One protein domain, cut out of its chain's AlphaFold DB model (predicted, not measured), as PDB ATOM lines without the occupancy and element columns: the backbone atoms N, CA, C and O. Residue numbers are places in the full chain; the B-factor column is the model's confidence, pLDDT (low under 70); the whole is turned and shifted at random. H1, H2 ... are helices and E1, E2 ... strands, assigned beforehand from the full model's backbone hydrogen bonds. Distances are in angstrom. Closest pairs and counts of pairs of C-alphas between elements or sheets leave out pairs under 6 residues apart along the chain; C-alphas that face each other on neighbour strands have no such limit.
ATOM      1  N   LYS A  22     -44.316  25.930  29.125       86.50
ATOM      2  CA  LYS A  22     -43.048  26.546  28.747       86.50
ATOM      3  C   LYS A  22     -43.222  27.184  27.368       86.50
ATOM      4  O   LYS A  22     -43.980  26.634  26.564       86.50
ATOM      5  N   PRO A  23     -42.509  28.281  27.073       90.25
ATOM      6  CA  PRO A  23     -42.502  28.857  25.737       90.25
ATOM      7  C   PRO A  23     -42.209  27.794  24.686       90.25
ATOM      8  O   PRO A  23     -41.303  26.979  24.872       90.25
ATOM      9  N   ASP A  24     -42.973  27.810  23.596       91.19
ATOM     10  CA  ASP A  24     -42.766  26.886  22.489       91.19
ATOM     11  C   ASP A  24     -41.438  27.214  21.779       91.19
ATOM     12  O   ASP A  24     -41.335  28.262  21.126       91.19
ATOM     13  N   PRO A  25     -40.409  26.347  21.874       92.50
ATOM     14  CA  PRO A  25     -39.132  26.601  21.221       92.50
ATOM     15  C   PRO A  25     -39.266  26.645  19.693       92.50
ATOM     16  O   PRO A  25     -38.515  27.370  19.042       92.50
ATOM     17  N   ILE A  26     -40.233  25.923  19.112       94.00
ATOM     18  CA  ILE A  26     -40.470  25.929  17.663       94.00
ATOM     19  C   ILE A  26     -41.013  27.297  17.236       94.00
ATOM     20  O   ILE A  26     -40.510  27.882  16.276       94.00
ATOM     21  N   GLY A  27     -41.987  27.842  17.971       93.19
ATOM     22  CA  GLY A  27     -42.504  29.194  17.769       93.19
ATOM     23  C   GLY A  27     -41.426  30.278  17.877       93.19
ATOM     24  O   GLY A  27     -41.382  31.178  17.037       93.19
ATOM     25  N   ILE A  28     -40.521  30.172  18.859       96.44
ATOM     26  CA  ILE A  28     -39.394  31.108  19.039       96.44
ATOM     27  C   ILE A  28     -38.457  31.098  17.824       96.44
ATOM     28  O   ILE A  28     -38.143  32.160  17.280       96.44
ATOM     29  N   GLU A  29     -38.038  29.917  17.369       96.50
ATOM     30  CA  GLU A  29     -37.156  29.778  16.204       96.50
ATOM     31  C   GLU A  29     -37.843  30.248  14.912       96.50
ATOM     32  O   GLU A  29     -37.247  30.963  14.103       96.50
ATOM     33  N   ALA A  30     -39.127  29.920  14.735       94.25
ATOM     34  CA  ALA A  30     -39.911  30.388  13.597       94.25
ATOM     35  C   ALA A  30     -40.015  31.922  13.567       94.25
ATOM     36  O   ALA A  30     -39.866  32.533  12.505       94.25
ATOM     37  N   ALA A  31     -40.213  32.555  14.726       95.75
ATOM     38  CA  ALA A  31     -40.213  34.006  14.850       95.75
ATOM     39  C   ALA A  31     -38.839  34.610  14.535       95.75
ATOM     40  O   ALA A  31     -38.764  35.585  13.788       95.75
ATOM     41  N   ALA A  32     -37.752  34.028  15.048       97.00
ATOM     42  CA  ALA A  32     -36.390  34.468  14.749       97.00
ATOM     43  C   ALA A  32     -36.106  34.435  13.234       97.00
ATOM     44  O   ALA A  32     -35.708  35.450  12.648       97.00
ATOM     45  N   LEU A  33     -36.430  33.312  12.581       96.75
ATOM     46  CA  LEU A  33     -36.311  33.141  11.133       96.75
ATOM     47  C   LEU A  33     -37.137  34.183  10.366       96.75
ATOM     48  O   LEU A  33     -36.611  34.843   9.470       96.75
ATOM     49  N   ALA A  34     -38.406  34.374  10.739       94.00
ATOM     50  CA  ALA A  34     -39.295  35.355  10.116       94.00
ATOM     51  C   ALA A  34     -38.797  36.804  10.277       94.00
ATOM     52  O   ALA A  34     -39.011  37.642   9.402       94.00
ATOM     53  N   LEU A  35     -38.107  37.101  11.380       94.62
ATOM     54  CA  LEU A  35     -37.503  38.406  11.652       94.62
ATOM     55  C   LEU A  35     -36.136  38.597  10.974       94.62
ATOM     56  O   LEU A  35     -35.598  39.705  11.026       94.62
ATOM     57  N   GLY A  36     -35.570  37.553  10.357       95.88
ATOM     58  CA  GLY A  36     -34.263  37.600   9.702       95.88
ATOM     59  C   GLY A  36     -33.096  37.793  10.677       95.88
ATOM     60  O   GLY A  36     -32.103  38.429  10.322       95.88
ATOM     61  N   ARG A  37     -33.216  37.293  11.914       96.00
ATOM     62  CA  ARG A  37     -32.171  37.387  12.948       96.00
ATOM     63  C   ARG A  37     -32.130  36.134  13.822       96.00
ATOM     64  O   ARG A  37     -33.069  35.352  13.827       96.00
ATOM     65  N   GLY A  38     -31.060  35.960  14.596       96.94
ATOM     66  CA  GLY A  38     -30.999  34.903  15.609       96.94
ATOM     67  C   GLY A  38     -31.933  35.162  16.799       96.94
ATOM     68  O   GLY A  38     -32.301  36.312  17.070       96.94
ATOM     69  N   VAL A  39     -32.263  34.091  17.535       97.00
ATOM     70  CA  VAL A  39     -33.013  34.144  18.808       97.00
ATOM     71  C   VAL A  39     -32.344  35.106  19.789       97.00
ATOM     72  O   VAL A  39     -33.014  35.962  20.365       97.00
ATOM     73  N   LYS A  40     -31.012  35.021  19.899       97.00
ATOM     74  CA  LYS A  40     -30.162  35.985  20.603       97.00
ATOM     75  C   LYS A  40     -29.429  36.866  19.609       97.00
ATOM     76  O   LYS A  40     -28.888  36.377  18.615       97.00
ATOM     77  N   ALA A  41     -29.379  38.158  19.895       95.75
ATOM     78  CA  ALA A  41     -28.621  39.112  19.107       95.75
ATOM     79  C   ALA A  41     -27.962  40.155  20.010       95.75
ATOM     80  O   ALA A  41     -28.556  40.641  20.974       95.75
ATOM     81  N   ALA A  42     -26.737  40.538  19.657       94.06
ATOM     82  CA  ALA A  42     -26.109  41.702  20.256       94.06
ATOM     83  C   ALA A  42     -26.902  42.957  19.864       94.06
ATOM     84  O   ALA A  42     -27.141  43.220  18.683       94.06
ATOM     85  N   ALA A  43     -27.279  43.742  20.861       91.00
ATOM     86  CA  ALA A  43     -27.763  45.096  20.686       91.00
ATOM     87  C   ALA A  43     -26.600  46.076  20.928       91.00
ATOM     88  O   ALA A  43     -25.667  45.811  21.692       91.00
ATOM     89  N   GLY A  44     -26.624  47.226  20.251       90.69
ATOM     90  CA  GLY A  44     -25.590  48.252  20.415       90.69
ATOM     91  C   GLY A  44     -25.379  48.641  21.885       90.69
ATOM     92  O   GLY A  44     -26.283  48.497  22.705       90.69
ATOM     93  N   PHE A  45     -24.194  49.165  22.213       90.69
ATOM     94  CA  PHE A  45     -23.800  49.575  23.575       90.69
ATOM     95  C   PHE A  45     -23.662  48.428  24.597       90.69
ATOM     96  O   PHE A  45     -23.836  48.640  25.799       90.69
ATOM     97  N   GLY A  46     -23.321  47.221  24.129       92.06
ATOM     98  CA  GLY A  46     -23.055  46.061  24.990       92.06
ATOM     99  C   GLY A  46     -24.312  45.428  25.588       92.06
ATOM    100  O   GLY A  46     -24.231  44.773  26.625       92.06
ATOM    101  N   PHE A  47     -25.467  45.662  24.968       94.81
ATOM    102  CA  PHE A  47     -26.710  45.003  25.337       94.81
ATOM    103  C   PHE A  47     -26.863  43.697  24.551       94.81
ATOM    104  O   PHE A  47     -26.310  43.536  23.466       94.81
ATOM    105  N   GLU A  48     -27.664  42.785  25.078       96.12
ATOM    106  CA  GLU A  48     -28.133  41.589  24.386       96.12
ATOM    107  C   GLU A  48     -29.660  41.618  24.369       96.12
ATOM    108  O   GLU A  48     -30.292  42.072  25.328       96.12
ATOM    109  N   VAL A  49     -30.248  41.169  23.263       96.94
ATOM    110  CA  VAL A  49     -31.685  40.918  23.162       96.94
ATOM    111  C   VAL A  49     -31.936  39.449  22.858       96.94
ATOM    112  O   VAL A  49     -31.224  38.849  22.048       96.94
ATOM    113  N   GLU A  50     -32.959  38.881  23.483       96.56
ATOM    114  CA  GLU A  50     -33.358  37.482  23.325       96.56
ATOM    115  C   GLU A  50     -34.866  37.382  23.090       96.56
ATOM    116  O   GLU A  50     -35.645  38.035  23.781       96.56
ATOM    117  N   ILE A  51     -35.283  36.554  22.130       97.75
ATOM    118  CA  ILE A  51     -36.689  36.173  21.964       97.75
ATOM    119  C   ILE A  51     -37.016  35.080  22.987       97.75
ATOM    120  O   ILE A  51     -36.541  33.954  22.862       97.75
ATOM    121  N   CYS A  52     -37.831  35.408  23.987       96.81
ATOM    122  CA  CYS A  52     -38.154  34.514  25.105       96.81
ATOM    123  C   CYS A  52     -39.447  33.716  24.895       96.81
ATOM    124  O   CYS A  52     -39.641  32.681  25.524       96.81
ATOM    125  N   ALA A  53     -40.344  34.210  24.044       97.50
ATOM    126  CA  ALA A  53     -41.574  33.537  23.644       97.50
ATOM    127  C   ALA A  53     -42.053  34.129  22.321       97.50
ATOM    128  O   ALA A  53     -41.797  35.306  22.052       97.50
ATOM    129  N   ALA A  54     -42.755  33.354  21.500       97.88
ATOM    130  CA  ALA A  54     -43.337  33.876  20.274       97.88
ATOM    131  C   ALA A  54     -44.564  33.088  19.815       97.88
ATOM    132  O   ALA A  54     -44.690  31.901  20.094       97.88
ATOM    133  N   ALA A  55     -45.430  33.767  19.068       97.19
ATOM    134  CA  ALA A  55     -46.581  33.196  18.389       97.19
ATOM    135  C   ALA A  55     -46.694  33.767  16.973       97.19
ATOM    136  O   ALA A  55     -46.639  34.982  16.755       97.19
ATOM    137  N   MET A  56     -46.903  32.884  16.002       96.81
ATOM    138  CA  MET A  56     -47.137  33.256  14.609       96.81
ATOM    139  C   MET A  56     -48.640  33.376  14.342       96.81
ATOM    140  O   MET A  56     -49.427  32.567  14.826       96.81
ATOM    141  N   CYS A  57     -49.041  34.341  13.515       95.75
ATOM    142  CA  CYS A  57     -50.382  34.429  12.943       95.75
ATOM    143  C   CYS A  57     -50.286  34.282  11.420       95.75
ATOM    144  O   CYS A  57     -50.121  35.286  10.718       95.75
ATOM    145  N   PRO A  58     -50.397  33.056  10.871       92.44
ATOM    146  CA  PRO A  58     -50.287  32.831   9.430       92.44
ATOM    147  C   PRO A  58     -51.317  33.629   8.627       92.44
ATOM    148  O   PRO A  58     -50.987  34.205   7.596       92.44
ATOM    149  N   ARG A  59     -52.548  33.732   9.145       92.69
ATOM    150  CA  ARG A  59     -53.654  34.459   8.505       92.69
ATOM    151  C   ARG A  59     -53.338  35.936   8.276       92.69
ATOM    152  O   ARG A  59     -53.720  36.484   7.251       92.69
ATOM    153  N   MET A  60     -52.679  36.577   9.238       92.94
ATOM    154  CA  MET A  60     -52.303  37.990   9.138       92.94
ATOM    155  C   MET A  60     -50.903  38.180   8.550       92.94
ATOM    156  O   MET A  60     -50.495  39.314   8.325       92.94
ATOM    157  N   GLY A  61     -50.145  37.096   8.350       95.44
ATOM    158  CA  GLY A  61     -48.714  37.189   8.093       95.44
ATOM    159  C   GLY A  61     -48.026  38.017   9.178       95.44
ATOM    160  O   GLY A  61     -47.309  38.959   8.860       95.44
ATOM    161  N   ALA A  62     -48.299  37.723  10.451       97.00
ATOM    162  CA  ALA A  62     -47.782  38.484  11.584       97.00
ATOM    163  C   ALA A  62     -47.075  37.586  12.603       97.00
ATOM    164  O   ALA A  62     -47.325  36.383  12.682       97.00
ATOM    165  N   VAL A  63     -46.195  38.190  13.393       97.88
ATOM    166  CA  VAL A  63     -45.485  37.562  14.505       97.88
ATOM    167  C   VAL A  63     -45.655  38.411  15.756       97.88
ATOM    168  O   VAL A  63     -45.527  39.636  15.718       97.88
ATOM    169  N   ALA A  64     -45.954  37.748  16.863       98.25
ATOM    170  CA  ALA A  64     -45.891  38.311  18.197       98.25
ATOM    171  C   ALA A  64     -44.732  37.651  18.926       98.25
ATOM    172  O   ALA A  64     -44.585  36.434  18.854       98.25
ATOM    173  N   PHE A  65     -43.899  38.427  19.603       98.31
ATOM    174  CA  PHE A  65     -42.759  37.878  20.317       98.31
ATOM    175  C   PHE A  65     -42.401  38.722  21.530       98.31
ATOM    176  O   PHE A  65     -42.393  39.952  21.476       98.31
ATOM    177  N   LEU A  66     -42.105  38.039  22.630       97.94
ATOM    178  CA  LEU A  66     -41.550  38.640  23.827       97.94
ATOM    179  C   LEU A  66     -40.037  38.735  23.665       97.94
ATOM    180  O   LEU A  66     -39.367  37.728  23.441       97.94
ATOM    181  N   GLU A  67     -39.506  39.939  23.807       97.50
ATOM    182  CA  GLU A  67     -38.077  40.212  23.790       97.50
ATOM    183  C   GLU A  67     -37.613  40.589  25.196       97.50
ATOM    184  O   GLU A  67     -38.153  41.525  25.786       97.50
ATOM    185  N   SER A  68     -36.607  39.894  25.726       96.38
ATOM    186  CA  SER A  68     -35.855  40.393  26.875       96.38
ATOM    187  C   SER A  68     -34.684  41.235  26.387       96.38
ATOM    188  O   SER A  68     -34.074  40.954  25.352       96.38
ATOM    189  N   ARG A  69     -34.363  42.288  27.138       95.62
ATOM    190  CA  ARG A  69     -33.164  43.096  26.933       95.62
ATOM    191  C   ARG A  69     -32.318  43.043  28.188       95.62
ATOM    192  O   ARG A  69     -32.784  43.395  29.270       95.62
ATOM    193  N   SER A  70     -31.058  42.670  28.032       95.00
ATOM    194  CA  SER A  70     -30.115  42.538  29.136       95.00
ATOM    195  C   SER A  70     -28.792  43.239  28.845       95.00
ATOM    196  O   SER A  70     -28.497  43.618  27.706       95.00
ATOM    197  N   LYS A  71     -27.999  43.460  29.892       94.25
ATOM    198  CA  LYS A  71     -26.654  44.028  29.801       94.25
ATOM    199  C   LYS A  71     -25.722  43.311  30.764       94.25
ATOM    200  O   LYS A  71     -26.089  43.036  31.901       94.25
ATOM    201  N   TRP A  72     -24.499  43.060  30.319       89.88
ATOM    202  CA  TRP A  72     -23.454  42.542  31.190       89.88
ATOM    203  C   TRP A  72     -22.846  43.672  32.029       89.88
ATOM    204  O   TRP A  72     -22.258  44.612  31.487       89.88
ATOM    205  N   THR A  73     -22.949  43.564  33.352       88.44
ATOM    206  CA  THR A  73     -22.377  44.512  34.315       88.44
ATOM    207  C   THR A  73     -21.574  43.744  35.357       88.44
ATOM    208  O   THR A  73     -22.106  42.900  36.061       88.44
ATOM    209  N   ARG A  74     -20.269  44.024  35.492       89.19
ATOM    210  CA  ARG A  74     -19.416  43.465  36.570       89.19
ATOM    211  C   ARG A  74     -19.479  41.929  36.731       89.19
ATOM    212  O   ARG A  74     -19.309  41.420  37.833       89.19
ATOM    213  N   GLY A  75     -19.681  41.197  35.636       86.62
ATOM    214  CA  GLY A  75     -19.730  39.731  35.643       86.62
ATOM    215  C   GLY A  75     -21.114  39.122  35.896       86.62
ATOM    216  O   GLY A  75     -21.215  37.900  35.890       86.62
ATOM    217  N   SER A  76     -22.169  39.928  36.062       85.94
ATOM    218  CA  SER A  76     -23.566  39.479  36.002       85.94
ATOM    219  C   SER A  76     -24.250  39.967  34.723       85.94
ATOM    220  O   SER A  76     -23.867  40.989  34.149       85.94
ATOM    221  N   GLN A  77     -25.252  39.216  34.265       85.19
ATOM    222  CA  GLN A  77     -26.180  39.653  33.225       85.19
ATOM    223  C   GLN A  77     -27.423  40.216  33.913       85.19
ATOM    224  O   GLN A  77     -28.172  39.479  34.550       85.19
ATOM    225  N   ASP A  78     -27.630  41.520  33.780       86.94
ATOM    226  CA  ASP A  78     -28.780  42.202  34.359       86.94
ATOM    227  C   ASP A  78     -29.860  42.320  33.282       86.94
ATOM    228  O   ASP A  78     -29.625  42.917  32.225       86.94
ATOM    229  N   VAL A  79     -31.040  41.743  33.524       82.38
ATOM    230  CA  VAL A  79     -32.209  41.966  32.664       82.38
ATOM    231  C   VAL A  79     -32.815  43.319  33.008       82.38
ATOM    232  O   VAL A  79     -33.037  43.638  34.171       82.38
ATOM    233  N   ILE A  80     -33.044  44.124  31.978       87.00
ATOM    234  CA  ILE A  80     -33.404  45.536  32.111       87.00
ATOM    235  C   ILE A  80     -34.874  45.747  31.780       87.00
ATOM    236  O   ILE A  80     -35.536  46.535  32.444       87.00
ATOM    237  N   ALA A  81     -35.373  45.060  30.754       93.88
ATOM    238  CA  ALA A  81     -36.752  45.199  30.315       93.88
ATOM    239  C   ALA A  81     -37.216  43.960  29.551       93.88
ATOM    240  O   ALA A  81     -36.409  43.251  28.939       93.88
ATOM    241  N   TYR A  82     -38.532  43.778  29.537       96.06
ATOM    242  CA  TYR A  82     -39.229  42.864  28.648       96.06
ATOM    243  C   TYR A  82     -40.188  43.663  27.771       96.06
ATOM    244  O   TYR A  82     -40.891  44.558  28.239       96.06
ATOM    245  N   THR A  83     -40.219  43.359  26.480       97.19
ATOM    246  CA  THR A  83     -41.082  44.046  25.520       97.19
ATOM    247  C   THR A  83     -41.804  43.021  24.667       97.19
ATOM    248  O   THR A  83     -41.171  42.266  23.928       97.19
ATOM    249  N   LEU A  84     -43.134  43.013  24.728       98.12
ATOM    250  CA  LEU A  84     -43.957  42.264  23.789       98.12
ATOM    251  C   LEU A  84     -44.070  43.073  22.495       98.12
ATOM    252  O   LEU A  84     -44.568  44.199  22.488       98.12
ATOM    253  N   ARG A  85     -43.586  42.511  21.392       98.31
ATOM    254  CA  ARG A  85     -43.601  43.137  20.068       98.31
ATOM    255  C   ARG A  85     -44.553  42.388  19.153       98.31
ATOM    256  O   ARG A  85     -44.516  41.163  19.093       98.31
ATOM    257  N   LEU A  86     -45.364  43.132  18.412       98.31
ATOM    258  CA  LEU A  86     -46.204  42.619  17.334       98.31
ATOM    259  C   LEU A  86     -45.705  43.222  16.026       98.31
ATOM    260  O   LEU A  86     -45.453  44.428  15.945       98.31
ATOM    261  N   ARG A  87     -45.561  42.396  14.994       98.00
ATOM    262  CA  ARG A  87     -45.069  42.833  13.688       98.00
ATOM    263  C   ARG A  87     -45.729  42.046  12.563       98.00
ATOM    264  O   ARG A  87     -45.669  40.823  12.553       98.00
ATOM    265  N   GLU A  88     -46.310  42.747  11.599       96.81
ATOM    266  CA  GLU A  88     -46.669  42.172  10.299       96.81
ATOM    267  C   GLU A  88     -45.394  41.989   9.458       96.81
ATOM    268  O   GLU A  88     -44.479  42.817   9.507       96.81
ATOM    269  N   LEU A  89     -45.320  40.914   8.668       90.25
ATOM    270  CA  LEU A  89     -44.185  40.648   7.772       90.25
ATOM    271  C   LEU A  89     -43.985  41.792   6.771       90.25
ATOM    272  O   LEU A  89     -42.855  42.135   6.428       90.25
ATOM    273  N   VAL A  90     -45.090  42.401   6.338       91.19
ATOM    274  CA  VAL A  90     -45.111  43.566   5.456       91.19
ATOM    275  C   VAL A  90     -46.103  44.572   6.018       91.19
ATOM    276  O   VAL A  90     -47.277  44.548   5.668       91.19
ATOM    277  N   GLY A  91     -45.646  45.458   6.901       92.81
ATOM    278  CA  GLY A  91     -46.503  46.542   7.371       92.81
ATOM    279  C   GLY A  91     -46.249  46.949   8.806       92.81
ATOM    280  O   GLY A  91     -45.156  47.400   9.156       92.81
ATOM    281  N   ARG A  92     -47.314  46.875   9.603       97.12
ATOM    282  CA  ARG A  92     -47.400  47.520  10.909       97.12
ATOM    283  C   ARG A  92     -46.505  46.837  11.931       97.12
ATOM    284  O   ARG A  92     -46.242  45.635  11.887       97.12
ATOM    285  N   ALA A  93     -46.080  47.630  12.900       97.62
ATOM    286  CA  ALA A  93     -45.421  47.147  14.094       97.62
ATOM    287  C   ALA A  93     -45.933  47.938  15.294       97.62
ATOM    288  O   ALA A  93     -46.146  49.146  15.200       97.62
ATOM    289  N   THR A  94     -46.109  47.253  16.415       98.00
ATOM    290  CA  THR A  94     -46.373  47.880  17.710       98.00
ATOM    291  C   THR A  94     -45.594  47.145  18.792       98.00
ATOM    292  O   THR A  94     -45.089  46.035  18.589       98.00
ATOM    293  N   SER A  95     -45.456  47.777  19.945       97.88
ATOM    294  CA  SER A  95     -44.796  47.184  21.095       97.88
ATOM    295  C   SER A  95     -45.432  47.659  22.383       97.88
ATOM    296  O   SER A  95     -45.834  48.817  22.491       97.88
ATOM    297  N   TRP A  96     -45.441  46.776  23.367       97.88
ATOM    298  CA  TRP A  96     -45.848  47.054  24.729       97.88
ATOM    299  C   TRP A  96     -44.719  46.622  25.667       97.88
ATOM    300  O   TRP A  96     -44.241  45.487  25.592       97.88
ATOM    301  N   GLU A  97     -44.237  47.549  26.492       96.88
ATOM    302  CA  GLU A  97     -43.314  47.222  27.579       96.88
ATOM    303  C   GLU A  97     -44.104  46.472  28.650       96.88
ATOM    304  O   GLU A  97     -45.166  46.930  29.065       96.88
ATOM    305  N   VAL A  98     -43.632  45.283  29.022       95.06
ATOM    306  CA  VAL A  98     -44.353  44.421  29.959       95.06
ATOM    307  C   VAL A  98     -44.334  45.073  31.332       95.06
ATOM    308  O   VAL A  98     -43.265  45.380  31.858       95.06
ATOM    309  N   GLU A  99     -45.519  45.250  31.910       90.38
ATOM    310  CA  GLU A  99     -45.674  45.790  33.257       90.38
ATOM    311  C   GLU A  99     -45.045  44.822  34.260       90.38
ATOM    312  O   GLU A  99     -45.458  43.661  34.362       90.38
ATOM    313  N   THR A 100     -44.021  45.302  34.961       86.31
ATOM    314  CA  THR A 100     -43.277  44.526  35.946       86.31
ATOM    315  C   THR A 100     -42.945  45.374  37.167       86.31
ATOM    316  O   THR A 100     -42.461  46.499  37.036       86.31
ATOM    317  N   ASP A 101     -43.183  44.833  38.362       83.12
ATOM    318  CA  ASP A 101     -42.824  45.496  39.622       83.12
ATOM    319  C   ASP A 101     -41.298  45.483  39.842       83.12
ATOM    320  O   ASP A 101     -40.740  46.333  40.546       83.12
ATOM    321  N   ASN A 102     -40.602  44.509  39.253       80.81
ATOM    322  CA  ASN A 102     -39.164  44.353  39.318       80.81
ATOM    323  C   ASN A 102     -38.607  43.534  38.127       80.81
ATOM    324  O   ASN A 102     -38.539  42.300  38.202       80.81
ATOM    325  N   PRO A 103     -38.039  44.187  37.092       75.50
ATOM    326  CA  PRO A 103     -37.492  43.489  35.924       75.50
ATOM    327  C   PRO A 103     -36.333  42.535  36.265       75.50
ATOM    328  O   PRO A 103     -36.102  41.564  35.540       75.50
ATOM    329  N   TYR A 104     -35.635  42.745  37.390       77.88
ATOM    330  CA  TYR A 104     -34.548  41.866  37.837       77.88
ATOM    331  C   TYR A 104     -35.044  40.508  38.352       77.88
ATOM    332  O   TYR A 104     -34.265  39.559  38.419       77.88
ATOM    333  N   CYS A 105     -36.320  40.395  38.733       78.50
ATOM    334  CA  CYS A 105     -36.919  39.124  39.149       78.50
ATOM    335  C   CYS A 105     -37.416  38.275  37.970       78.50
ATOM    336  O   CYS A 105     -37.875  37.154  38.188       78.50
ATOM    337  N   GLY A 106     -37.250  38.779  36.744       83.44
ATOM    338  CA  GLY A 106     -37.572  38.079  35.514       83.44
ATOM    339  C   GLY A 106     -39.056  38.123  35.153       83.44
ATOM    340  O   GLY A 106     -39.924  38.327  35.995       83.44
ATOM    341  N   CYS A 107     -39.321  37.898  33.872       92.44
ATOM    342  CA  CYS A 107     -40.647  37.650  33.329       92.44
ATOM    343  C   CYS A 107     -40.621  36.222  32.787       92.44
ATOM    344  O   CYS A 107     -39.863  35.933  31.862       92.44
ATOM    345  N   ASP A 108     -41.415  35.339  33.382       94.38
ATOM    346  CA  ASP A 108     -41.579  33.949  32.958       94.38
ATOM    347  C   ASP A 108     -42.801  33.864  32.026       94.38
ATOM    348  O   ASP A 108     -43.934  33.845  32.517       94.38
ATOM    349  N   PRO A 109     -42.623  33.914  30.691       95.56
ATOM    350  CA  PRO A 109     -43.722  33.734  29.747       95.56
ATOM    351  C   PRO A 109     -44.323  32.330  29.865       95.56
ATOM    352  O   PRO A 109     -43.628  31.334  29.686       95.56
ATOM    353  N   GLN A 110     -45.631  32.259  30.109       95.81
ATOM    354  CA  GLN A 110     -46.354  30.997  30.311       95.81
ATOM    355  C   GLN A 110     -47.315  30.655  29.170       95.81
ATOM    356  O   GLN A 110     -47.713  29.501  29.028       95.81
ATOM    357  N   PHE A 111     -47.726  31.656  28.389       96.44
ATOM    358  CA  PHE A 111     -48.593  31.485  27.226       96.44
ATOM    359  C   PHE A 111     -48.504  32.707  26.314       96.44
ATOM    360  O   PHE A 111     -48.476  33.839  26.796       96.44
ATOM    361  N   ILE A 112     -48.486  32.493  25.003       97.12
ATOM    362  CA  ILE A 112     -48.599  33.552  24.001       97.12
ATOM    363  C   ILE A 112     -49.327  32.988  22.785       97.12
ATOM    364  O   ILE A 112     -48.867  32.022  22.186       97.12
ATOM    365  N   GLU A 113     -50.455  33.583  22.406       96.19
ATOM    366  CA  GLU A 113     -51.186  33.147  21.215       96.19
ATOM    367  C   GLU A 113     -52.045  34.264  20.618       96.19
ATOM    368  O   GLU A 113     -52.456  35.204  21.302       96.19
ATOM    369  N   TRP A 114     -52.312  34.165  19.317       96.12
ATOM    370  CA  TRP A 114     -53.172  35.096  18.596       96.12
ATOM    371  C   TRP A 114     -54.648  34.699  18.713       96.12
ATOM    372  O   TRP A 114     -55.044  33.604  18.323       96.12
ATOM    373  N   PHE A 115     -55.487  35.641  19.140       95.00
ATOM    374  CA  PHE A 115     -56.943  35.535  19.172       95.00
ATOM    375  C   PHE A 115     -57.544  36.578  18.239       95.00
ATOM    376  O   PHE A 115     -57.872  37.691  18.637       95.00
ATOM    377  N   GLY A 116     -57.693  36.221  16.967       93.94
ATOM    378  CA  GLY A 116     -58.145  37.187  15.975       93.94
ATOM    379  C   GLY A 116     -57.007  38.124  15.562       93.94
ATOM    380  O   GLY A 116     -56.056  37.675  14.925       93.94
ATOM    381  N   ASP A 117     -57.158  39.411  15.852       95.06
ATOM    382  CA  ASP A 117     -56.218  40.505  15.561       95.06
ATOM    383  C   ASP A 117     -55.418  40.966  16.791       95.06
ATOM    384  O   ASP A 117     -54.598  41.885  16.701       95.06
ATOM    385  N   VAL A 118     -55.636  40.316  17.934       97.56
ATOM    386  CA  VAL A 118     -54.938  40.576  19.192       97.56
ATOM    387  C   VAL A 118     -54.153  39.350  19.640       97.56
ATOM    388  O   VAL A 118     -54.461  38.216  19.281       97.56
ATOM    389  N   VAL A 119     -53.139  39.587  20.456       97.75
ATOM    390  CA  VAL A 119     -52.334  38.583  21.143       97.75
ATOM    391  C   VAL A 119     -52.765  38.551  22.595       97.75
ATOM    392  O   VAL A 119     -52.870  39.599  23.234       97.75
ATOM    393  N   VAL A 120     -52.977  37.346  23.109       97.94
ATOM    394  CA  VAL A 120     -53.144  37.087  24.535       97.94
ATOM    395  C   VAL A 120     -51.833  36.524  25.051       97.94
ATOM    396  O   VAL A 120     -51.282  35.580  24.483       97.94
ATOM    397  N   PHE A 121     -51.325  37.134  26.109       97.69
ATOM    398  CA  PHE A 121     -50.033  36.829  26.698       97.69
ATOM    399  C   PHE A 121     -50.208  36.627  28.200       97.69
ATOM    400  O   PHE A 121     -50.683  37.530  28.885       97.69
ATOM    401  N   VAL A 122     -49.840  35.452  28.710       97.50
ATOM    402  CA  VAL A 122     -49.817  35.171  30.149       97.50
ATOM    403  C   VAL A 122     -48.373  35.047  30.592       97.50
ATOM    404  O   VAL A 122     -47.588  34.305  29.995       97.50
ATOM    405  N   TYR A 123     -48.022  35.762  31.651       96.56
ATOM    406  CA  TYR A 123     -46.689  35.730  32.230       96.56
ATOM    407  C   TYR A 123     -46.746  35.753  33.744       96.56
ATOM    408  O   TYR A 123     -47.721  36.198  34.351       96.56
ATOM    409  N   ARG A 124     -45.666  35.270  34.344       94.56
ATOM    410  CA  ARG A 124     -45.454  35.323  35.779       94.56
ATOM    411  C   ARG A 124     -44.249  36.186  36.096       94.56
ATOM    412  O   ARG A 124     -43.189  36.050  35.489       94.56
ATOM    413  N   GLU A 125     -44.406  37.023  37.102       91.56
ATOM    414  CA  GLU A 125     -43.333  37.782  37.712       91.56
ATOM    415  C   GLU A 125     -43.331  37.493  39.209       91.56
ATOM    416  O   GLU A 125     -44.304  37.796  39.889       91.56
ATOM    417  N   LYS A 126     -42.227  36.948  39.730       87.00
ATOM    418  CA  LYS A 126     -41.932  36.707  41.156       87.00
ATOM    419  C   LYS A 126     -43.068  36.107  42.014       87.00
ATOM    420  O   LYS A 126     -42.960  34.960  42.441       87.00
ATOM    421  N   HIS A 127     -44.098  36.889  42.330       86.56
ATOM    422  CA  HIS A 127     -45.234  36.548  43.190       86.56
ATOM    423  C   HIS A 127     -46.604  36.629  42.499       86.56
ATOM    424  O   HIS A 127     -47.606  36.262  43.114       86.56
ATOM    425  N   HIS A 128     -46.663  37.118  41.263       90.94
ATOM    426  CA  HIS A 128     -47.906  37.426  40.572       90.94
ATOM    427  C   HIS A 128     -47.890  36.881  39.147       90.94
ATOM    428  O   HIS A 128     -46.869  36.899  38.461       90.94
ATOM    429  N   ALA A 129     -49.051  36.416  38.702       95.19
ATOM    430  CA  ALA A 129     -49.308  36.119  37.308       95.19
ATOM    431  C   ALA A 129     -50.213  37.202  36.722       95.19
ATOM    432  O   ALA A 129     -51.058  37.789  37.408       95.19
ATOM    433  N   TYR A 130     -50.033  37.461  35.437       96.94
ATOM    434  CA  TYR A 130     -50.772  38.467  34.699       96.94
ATOM    435  C   TYR A 130     -51.184  37.897  33.351       96.94
ATOM    436  O   TYR A 130     -50.422  37.169  32.718       96.94
ATOM    437  N   VAL A 131     -52.379  38.266  32.901       97.88
ATOM    438  CA  VAL A 131     -52.800  38.115  31.507       97.88
ATOM    439  C   VAL A 131     -52.873  39.495  30.873       97.88
ATOM    440  O   VAL A 131     -53.412  40.425  31.472       97.88
ATOM    441  N   ALA A 132     -52.349  39.622  29.662       98.00
ATOM    442  CA  ALA A 132     -52.392  40.825  28.854       98.00
ATOM    443  C   ALA A 132     -53.016  40.545  27.483       98.00
ATOM    444  O   ALA A 132     -52.829  39.472  26.905       98.00
ATOM    445  N   ARG A 133     -53.720  41.545  26.954       97.75
ATOM    446  CA  ARG A 133     -54.185  41.630  25.570       97.75
ATOM    447  C   ARG A 133     -53.460  42.779  24.884       97.75
ATOM    448  O   ARG A 133     -53.533  43.918  25.344       97.75
ATOM    449  N   VAL A 134     -52.832  42.500  23.744       98.25
ATOM    450  CA  VAL A 134     -52.143  43.507  22.920       98.25
ATOM    451  C   VAL A 134     -52.522  43.325  21.455       98.25
ATOM    452  O   VAL A 134     -52.487  42.214  20.944       98.25
ATOM    453  N   GLY A 135     -52.868  44.405  20.758       97.56
ATOM    454  CA  GLY A 135     -53.164  44.386  19.322       97.56
ATOM    455  C   GLY A 135     -52.563  45.591  18.610       97.56
ATOM    456  O   GLY A 135     -52.114  46.532  19.259       97.56
ATOM    457  N   PHE A 136     -52.558  45.576  17.276       97.31
ATOM    458  CA  PHE A 136     -52.011  46.689  16.485       97.31
ATOM    459  C   PHE A 136     -52.773  48.002  16.699       97.31
ATOM    460  O   PHE A 136     -52.144  49.048  16.827       97.31
ATOM    461  N   ASP A 137     -54.103  47.926  16.782       95.75
ATOM    462  CA  ASP A 137     -54.996  49.088  16.899       95.75
ATOM    463  C   ASP A 137     -55.692  49.159  18.271       95.75
ATOM    464  O   ASP A 137     -56.607  49.955  18.482       95.75
ATOM    465  N   HIS A 138     -55.263  48.321  19.219       92.56
ATOM    466  CA  HIS A 138     -55.869  48.196  20.543       92.56
ATOM    467  C   HIS A 138     -54.916  48.726  21.604       92.56
ATOM    468  O   HIS A 138     -53.735  48.374  21.623       92.56
ATOM    469  N   ARG A 139     -55.431  49.534  22.536       95.62
ATOM    470  CA  ARG A 139     -54.667  49.883  23.737       95.62
ATOM    471  C   ARG A 139     -54.395  48.590  24.523       95.62
ATOM    472  O   ARG A 139     -55.354  47.850  24.753       95.62
TER     473      ARG A 139
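Overview. This is residues 22 to 139 of the 211 residues of an uncharacterized protein of Frigoriglobus tundricola (UniProt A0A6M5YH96). A large, twisted sheet of five strands, E1 to E5, and a small sheet of three, E6 to E8, lie partly face to face as a sandwich. The helix H1 packs on E2 and E3 of the large sheet, away from the small sheet. The printed part has 118 residues, with one named helix followed by eight named strands; its class is mostly strand. The sheets run E1 E2 E3 E4 E5 and E6 E7 E8, both antiparallel. The whole is compact, with a radius of gyration of the C-alphas of 13.9 A and spans of 45 by 32 by 25 A.

Arrangement. H1, residues 25 to 35, is on the sheet of E1, residues 40 to 43, E2, 47 to 57, E3, 62 to 73, E4, 76 to 88, and E5, 93 to 97. H1 touches E2, the closest C-alphas being those of Ile 28 and Ala 54, 5.0 A apart. In H1 every O i to N i+4 pair is within hydrogen-bond range. E1 to E5 form a meander, each strand the antiparallel neighbour of the one before; within hydrogen-bond range are N 41 and O 49, 2.9 A, N 52 and O 66, 2.8 A, N 67 and O 83, 2.9 A, and N 84 and O 96, 2.8 A. E2 bends by 59 degrees at residue 53. E6, residues 108 to 115, E7, 118 to 125, and E8, 128 to 135, form a second meander, with N 113 and O 120 at 3.0 A and N 121 and O 132 at 2.9 A. The strands of the two sheets stand at 31 degrees. E2 touches E6, closest at the C-alphas of Ala 55 and Glu 113, 5.4 A. H1 is apart from E6, E7 and E8.

Along the chain. H1 begins at C-alpha 25, (-39.132, 26.601, 21.221), and is 15.3 A long. E2 measures 28.7 A, E3 34.6 A and E4 34.7 A. E8, 23.0 A, ends at C-alpha 135, (-53.164, 44.386, 19.322).

Size, cuts and confidence. The C-alphas farthest apart, those of Arg 59 and Arg 74, are 45.2 A apart. The printed part has no cut, and no link is long. No printed residue is under 70 in pLDDT.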